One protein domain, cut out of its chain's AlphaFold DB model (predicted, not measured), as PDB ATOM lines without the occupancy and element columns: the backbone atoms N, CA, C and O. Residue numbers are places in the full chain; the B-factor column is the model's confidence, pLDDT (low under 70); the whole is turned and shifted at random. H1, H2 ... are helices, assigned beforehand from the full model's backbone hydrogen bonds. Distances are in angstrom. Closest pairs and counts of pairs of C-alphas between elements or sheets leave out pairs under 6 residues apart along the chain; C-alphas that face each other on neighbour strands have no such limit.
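This is residues 54 to 101 of the 128 residues of an uncharacterized protein of Thelohanellus kitauei (UniProt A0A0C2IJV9). One long helix, H2, makes the longest axis, and the shorter helix H1 slants away from it in a loose, open V, with the last residues of H1 meeting the first part of H2 and a loop, residues 68 to 73, joining the two. Residues 54 to 62 stick out at the free end of the V, and at the far end of H2 the last printed residues, 97 to 101, fold back. The printed part has 48 residues with two named helices, H1 then H2, and no named strand; its class is all helix. It is loose, with a radius of gyration of the C-alphas of 13.2 A, and flat, spanning 39 by 27 by 12 A.

H2 is residues 74 to 96, 33.1 A from first to last C-alpha, from C-alpha 74 at (-39.061, -12.731, 9.369) to C-alpha 96 at (-15.307, 7.443, -1.807). H1 is residues 55 to 67, 18.8 A long, and begins with C-alpha 55 at (-33.322, -2.398, -13.232).

H2 and H1 only just touch, with 3 pairs of C-alphas within 8 A. H2 takes part with residues 77 to 80 alone and H1 with residues 66 to 67 alone; the closest C-alphas, those of Phe 67 and Lys 80, are 7.2 A apart. The helices run opposite ways at a steep tilt of 57 degrees, their centres 14.5 A apart. In H2 every O i to N i+4 pair is within hydrogen-bond range; in H1, 8 of 9 are.

The two C-alphas farthest apart, those of His 71 and Gly 98, are 38.6 A apart. Residues 54 to 62, 85 to 90 and 92 to 98 stand free. The printed part has no cut, and the link from H1 to H2, 6 residues, is short. The mean pLDDT of the printed part is 87.1, and no printed residue is under 70.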
ATOM      1  N   ASN A  54     -34.513  -4.361 -17.256       70.44
ATOM      2  CA  ASN A  54     -35.309  -3.559 -16.333       70.44
ATOM      3  C   ASN A  54     -34.562  -3.596 -14.987       70.44
ATOM      4  O   ASN A  54     -34.387  -4.677 -14.423       70.44
ATOM      5  N   ASN A  55     -34.067  -2.456 -14.496       71.81
ATOM      6  CA  ASN A  55     -33.322  -2.398 -13.232       71.81
ATOM      7  C   ASN A  55     -34.132  -3.019 -12.087       71.81
ATOM      8  O   ASN A  55     -33.564  -3.650 -11.203       71.81
ATOM      9  N   ILE A  56     -35.463  -2.922 -12.167       74.56
ATOM     10  CA  ILE A  56     -36.400  -3.548 -11.239       74.56
ATOM     11  C   ILE A  56     -36.352  -5.076 -11.357       74.56
ATOM     12  O   ILE A  56     -36.264  -5.755 -10.345       74.56
ATOM     13  N   GLU A  57     -36.340  -5.651 -12.563       79.94
ATOM     14  CA  GLU A  57     -36.212  -7.108 -12.732       79.94
ATOM     15  C   GLU A  57     -34.849  -7.609 -12.240       79.94
ATOM     16  O   GLU A  57     -34.764  -8.646 -11.584       79.94
ATOM     17  N   GLY A  58     -33.783  -6.847 -12.506       80.81
ATOM     18  CA  GLY A  58     -32.455  -7.116 -11.958       80.81
ATOM     19  C   GLY A  58     -32.457  -7.107 -10.430       80.81
ATOM     20  O   GLY A  58     -31.935  -8.034  -9.811       80.81
ATOM     21  N   LEU A  59     -33.113  -6.110  -9.831       81.94
ATOM     22  CA  LEU A  59     -33.298  -6.008  -8.389       81.94
ATOM     23  C   LEU A  59     -34.107  -7.187  -7.851       81.94
ATOM     24  O   LEU A  59     -33.654  -7.832  -6.918       81.94
ATOM     25  N   HIS A  60     -35.241  -7.539  -8.456       83.56
ATOM     26  CA  HIS A  60     -36.060  -8.675  -8.022       83.56
ATOM     27  C   HIS A  60     -35.310 -10.008  -8.124       83.56
ATOM     28  O   HIS A  60     -35.419 -10.838  -7.220       83.56
ATOM     29  N   ARG A  61     -34.524 -10.220  -9.189       84.75
ATOM     30  CA  ARG A  61     -33.675 -11.413  -9.345       84.75
ATOM     31  C   ARG A  61     -32.580 -11.459  -8.281       84.75
ATOM     32  O   ARG A  61     -32.417 -12.490  -7.633       84.75
ATOM     33  N   GLY A  62     -31.872 -10.348  -8.067       84.62
ATOM     34  CA  GLY A  62     -30.851 -10.231  -7.021       84.62
ATOM     35  C   GLY A  62     -31.437 -10.449  -5.626       84.62
ATOM     36  O   GLY A  62     -30.953 -11.288  -4.870       84.62
ATOM     37  N   PHE A  63     -32.552  -9.789  -5.333       83.88
ATOM     38  CA  PHE A  63     -33.294  -9.907  -4.083       83.88
ATOM     39  C   PHE A  63     -33.763 -11.342  -3.833       83.88
ATOM     40  O   PHE A  63     -33.523 -11.885  -2.762       83.88
ATOM     41  N   SER A  64     -34.337 -12.011  -4.834       86.38
ATOM     42  CA  SER A  64     -34.743 -13.419  -4.708       86.38
ATOM     43  C   SER A  64     -33.540 -14.337  -4.463       86.38
ATOM     44  O   SER A  64     -33.598 -15.232  -3.620       86.38
ATOM     45  N   SER A  65     -32.417 -14.083  -5.148       86.00
ATOM     46  CA  SER A  65     -31.182 -14.850  -4.954       86.00
ATOM     47  C   SER A  65     -30.557 -14.660  -3.565       86.00
ATOM     48  O   SER A  65     -29.914 -15.575  -3.060       86.00
ATOM     49  N   MET A  66     -30.791 -13.514  -2.915       87.12
ATOM     50  CA  MET A  66     -30.273 -13.203  -1.578       87.12
ATOM     51  C   MET A  66     -30.858 -14.116  -0.492       87.12
ATOM     52  O   MET A  66     -30.158 -14.482   0.459       87.12
ATOM     53  N   PHE A  67     -32.133 -14.490  -0.630       85.38
ATOM     54  CA  PHE A  67     -32.808 -15.361   0.331       85.38
ATOM     55  C   PHE A  67     -32.655 -16.841  -0.008       85.38
ATOM     56  O   PHE A  67     -32.621 -17.636   0.922       85.38
ATOM     57  N   ASN A  68     -32.560 -17.214  -1.294       78.69
ATOM     58  CA  ASN A  68     -32.481 -18.608  -1.773       78.69
ATOM     59  C   ASN A  68     -33.510 -19.563  -1.112       78.69
ATOM     60  O   ASN A  68     -33.279 -20.761  -0.967       78.69
ATOM     61  N   HIS A  69     -34.647 -19.011  -0.683       75.38
ATOM     62  CA  HIS A  69     -35.724 -19.687   0.029       75.38
ATOM     63  C   HIS A  69     -37.057 -19.101  -0.436       75.38
ATOM     64  O   HIS A  69     -37.172 -17.888  -0.607       75.38
ATOM     65  N   VAL A  70     -38.068 -19.953  -0.608       78.75
ATOM     66  CA  VAL A  70     -39.399 -19.532  -1.078       78.75
ATOM     67  C   VAL A  70     -40.148 -18.739   0.004       78.75
ATOM     68  O   VAL A  70     -40.833 -17.768  -0.306       78.75
ATOM     69  N   HIS A  71     -39.964 -19.103   1.280       84.00
ATOM     70  CA  HIS A  71     -40.632 -18.473   2.424       84.00
ATOM     71  C   HIS A  71     -39.659 -18.281   3.603       84.00
ATOM     72  O   HIS A  71     -39.631 -19.103   4.521       84.00
ATOM     73  N   PRO A  72     -38.808 -17.239   3.589       83.69
ATOM     74  CA  PRO A  72     -37.920 -16.960   4.710       83.69
ATOM     75  C   PRO A  72     -38.718 -16.525   5.949       83.69
ATOM     76  O   PRO A  72     -39.649 -15.727   5.859       83.69
ATOM     77  N   ASN A  73     -38.316 -17.009   7.127       91.25
ATOM     78  CA  ASN A  73     -38.798 -16.482   8.406       91.25
ATOM     79  C   ASN A  73     -38.428 -14.986   8.522       91.25
ATOM     80  O   ASN A  73     -37.351 -14.585   8.072       91.25
ATOM     81  N   ILE A  74     -39.278 -14.170   9.157       93.00
ATOM     82  CA  ILE A  74     -39.061 -12.731   9.369       93.00
ATOM     83  C   ILE A  74     -37.676 -12.411   9.952       93.00
ATOM     84  O   ILE A  74     -37.034 -11.454   9.528       93.00
ATOM     85  N   PHE A  75     -37.145 -13.243  10.849       94.06
ATOM     86  CA  PHE A  75     -35.804 -13.030  11.406       94.06
ATOM     87  C   PHE A  75     -34.688 -13.236  10.376       94.06
ATOM     88  O   PHE A  75     -33.728 -12.467  10.330       94.06
ATOM     89  N   VAL A  76     -34.823 -14.251   9.516       89.81
ATOM     90  CA  VAL A  76     -33.886 -14.496   8.408       89.81
ATOM     91  C   VAL A  76     -33.970 -13.353   7.404       89.81
ATOM     92  O   VAL A  76     -32.942 -12.870   6.933       89.81
ATOM     93  N   PHE A  77     -35.187 -12.887   7.128       89.81
ATOM     94  CA  PHE A  77     -35.430 -11.755   6.252       89.81
ATOM     95  C   PHE A  77     -34.716 -10.487   6.742       89.81
ATOM     96  O   PHE A  77     -33.915  -9.907   6.010       89.81
ATOM     97  N   LEU A  78     -34.934 -10.110   8.006       94.06
ATOM     98  CA  LEU A  78     -34.304  -8.940   8.623       94.06
ATOM     99  C   LEU A  78     -32.778  -9.054   8.658       94.06
ATOM    100  O   LEU A  78     -32.081  -8.085   8.358       94.06
ATOM    101  N   LYS A  79     -32.250 -10.243   8.972       92.75
ATOM    102  CA  LYS A  79     -30.805 -10.491   8.961       92.75
ATOM    103  C   LYS A  79     -30.208 -10.232   7.577       92.75
ATOM    104  O   LYS A  79     -29.244  -9.486   7.465       92.75
ATOM    105  N   LYS A  80     -30.816 -10.786   6.526       90.75
ATOM    106  CA  LYS A  80     -30.351 -10.604   5.144       90.75
ATOM    107  C   LYS A  80     -30.423  -9.149   4.683       90.75
ATOM    108  O   LYS A  80     -29.502  -8.694   4.017       90.75
ATOM    109  N   ILE A  81     -31.460  -8.406   5.076       92.12
ATOM    110  CA  ILE A  81     -31.536  -6.964   4.795       92.12
ATOM    111  C   ILE A  81     -30.379  -6.213   5.458       92.12
ATOM    112  O   ILE A  81     -29.750  -5.376   4.814       92.12
ATOM    113  N   LYS A  82     -30.074  -6.517   6.724       95.12
ATOM    114  CA  LYS A  82     -28.952  -5.891   7.436       95.12
ATOM    115  C   LYS A  82     -27.611  -6.200   6.761       95.12
ATOM    116  O   LYS A  82     -26.792  -5.295   6.605       95.12
ATOM    117  N   ASP A  83     -27.409  -7.444   6.334       92.00
ATOM    118  CA  ASP A  83     -26.202  -7.865   5.615       92.00
ATOM    119  C   ASP A  83     -26.053  -7.108   4.279       92.00
ATOM    120  O   ASP A  83     -24.973  -6.605   3.967       92.00
ATOM    121  N   GLU A  84     -27.138  -6.957   3.511       90.62
ATOM    122  CA  GLU A  84     -27.118  -6.221   2.239       90.62
ATOM    123  C   GLU A  84     -26.849  -4.725   2.443       90.62
ATOM    124  O   GLU A  84     -26.051  -4.133   1.715       90.62
ATOM    125  N   GLN A  85     -27.437  -4.106   3.472       94.44
ATOM    126  CA  GLN A  85     -27.121  -2.719   3.825       94.44
ATOM    127  C   GLN A  85     -25.638  -2.540   4.153       94.44
ATOM    128  O   GLN A  85     -25.011  -1.598   3.665       94.44
ATOM    129  N   PHE A  86     -25.059  -3.455   4.931       95.12
ATOM    130  CA  PHE A  86     -23.636  -3.426   5.253       95.12
ATOM    131  C   PHE A  86     -22.756  -3.564   3.998       95.12
ATOM    132  O   PHE A  86     -21.767  -2.838   3.845       95.12
ATOM    133  N   LEU A  87     -23.129  -4.440   3.059       89.94
ATOM    134  CA  LEU A  87     -22.439  -4.585   1.773       89.94
ATOM    135  C   LEU A  87     -22.507  -3.304   0.933       89.94
ATOM    136  O   LEU A  87     -21.498  -2.903   0.348       89.94
ATOM    137  N   ILE A  88     -23.667  -2.645   0.884       90.56
ATOM    138  CA  ILE A  88     -23.849  -1.378   0.165       90.56
ATOM    139  C   ILE A  88     -22.986  -0.278   0.790       90.56
ATOM    140  O   ILE A  88     -22.238   0.382   0.071       90.56
ATOM    141  N   GLN A  89     -23.022  -0.120   2.113       94.69
ATOM    142  CA  GLN A  89     -22.201   0.866   2.825       94.69
ATOM    143  C   GLN A  89     -20.705   0.631   2.594       94.69
ATOM    144  O   GLN A  89     -19.964   1.562   2.290       94.69
ATOM    145  N   SER A  90     -20.270  -0.630   2.639       91.94
ATOM    146  CA  SER A  90     -18.884  -1.005   2.347       91.94
ATOM    147  C   SER A  90     -18.478  -0.659   0.909       91.94
ATOM    148  O   SER A  90     -17.342  -0.246   0.664       91.94
ATOM    149  N   ARG A  91     -19.391  -0.814  -0.063       89.38
ATOM    150  CA  ARG A  91     -19.159  -0.406  -1.459       89.38
ATOM    151  C   ARG A  91     -19.056   1.110  -1.589       89.38
ATOM    152  O   ARG A  91     -18.142   1.563  -2.268       89.38
ATOM    153  N   LEU A  92     -19.940   1.867  -0.940       92.62
ATOM    154  CA  LEU A  92     -19.922   3.334  -0.959       92.62
ATOM    155  C   LEU A  92     -18.626   3.887  -0.360       92.62
ATOM    156  O   LEU A  92     -17.915   4.618  -1.040       92.62
ATOM    157  N   ALA A  93     -18.238   3.430   0.833       93.44
ATOM    158  CA  ALA A  93     -16.979   3.833   1.463       93.44
ATOM    159  C   ALA A  93     -15.759   3.527   0.571       93.44
ATOM    160  O   ALA A  93     -14.791   4.283   0.511       93.44
ATOM    161  N   ARG A  94     -15.793   2.414  -0.173       89.12
ATOM    162  CA  ARG A  94     -14.733   2.072  -1.129       89.12
ATOM    163  C   ARG A  94     -14.719   3.007  -2.348       89.12
ATOM    164  O   ARG A  94     -13.628   3.365  -2.795       89.12
ATOM    165  N   MET A  95     -15.893   3.374  -2.870       91.50
ATOM    166  CA  MET A  95     -16.032   4.345  -3.965       91.50
ATOM    167  C   MET A  95     -15.477   5.708  -3.564       91.50
ATOM    168  O   MET A  95     -14.712   6.289  -4.325       91.50
ATOM    169  N   GLU A  96     -15.807   6.179  -2.360       93.69
ATOM    170  CA  GLU A  96     -15.307   7.443  -1.807       93.69
ATOM    171  C   GLU A  96     -13.776   7.458  -1.708       93.69
ATOM    172  O   GLU A  96     -13.136   8.467  -1.987       93.69
ATOM    173  N   LEU A  97     -13.169   6.310  -1.392       93.81
ATOM    174  CA  LEU A  97     -11.716   6.130  -1.357       93.81
ATOM    175  C   LEU A  97     -11.078   5.891  -2.739       93.81
ATOM    176  O   LEU A  97      -9.874   5.641  -2.808       93.81
ATOM    177  N   GLY A  98     -11.857   5.874  -3.827       92.19
ATOM    178  CA  GLY A  98     -11.374   5.593  -5.184       92.19
ATOM    179  C   GLY A  98     -10.787   4.188  -5.375       92.19
ATOM    180  O   GLY A  98     -10.066   3.934  -6.339       92.19
ATOM    181  N   LYS A  99     -11.053   3.253  -4.454       87.25
ATOM    182  CA  LYS A  99     -10.481   1.900  -4.498       87.25
ATOM    183  C   LYS A  99     -11.317   1.005  -5.430       87.25
ATOM    184  O   LYS A  99     -12.542   0.996  -5.330       87.25
ATOM    185  N   PRO A 100     -10.701   0.178  -6.294       78.75
ATOM    186  CA  PRO A 100     -11.445  -0.713  -7.187       78.75
ATOM    187  C   PRO A 100     -12.171  -1.797  -6.387       78.75
ATOM    188  O   PRO A 100     -11.659  -2.252  -5.365       78.75
ATOM    189  N   PHE A 101     -13.353  -2.238  -6.813       76.81
ATOM    190  CA  PHE A 101     -14.062  -3.321  -6.121       76.81
ATOM    191  C   PHE A 101     -13.279  -4.635  -6.205       76.81
ATOM    192  O   PHE A 101     -12.717  -4.929  -7.263       76.81
TER     193      PHE A 101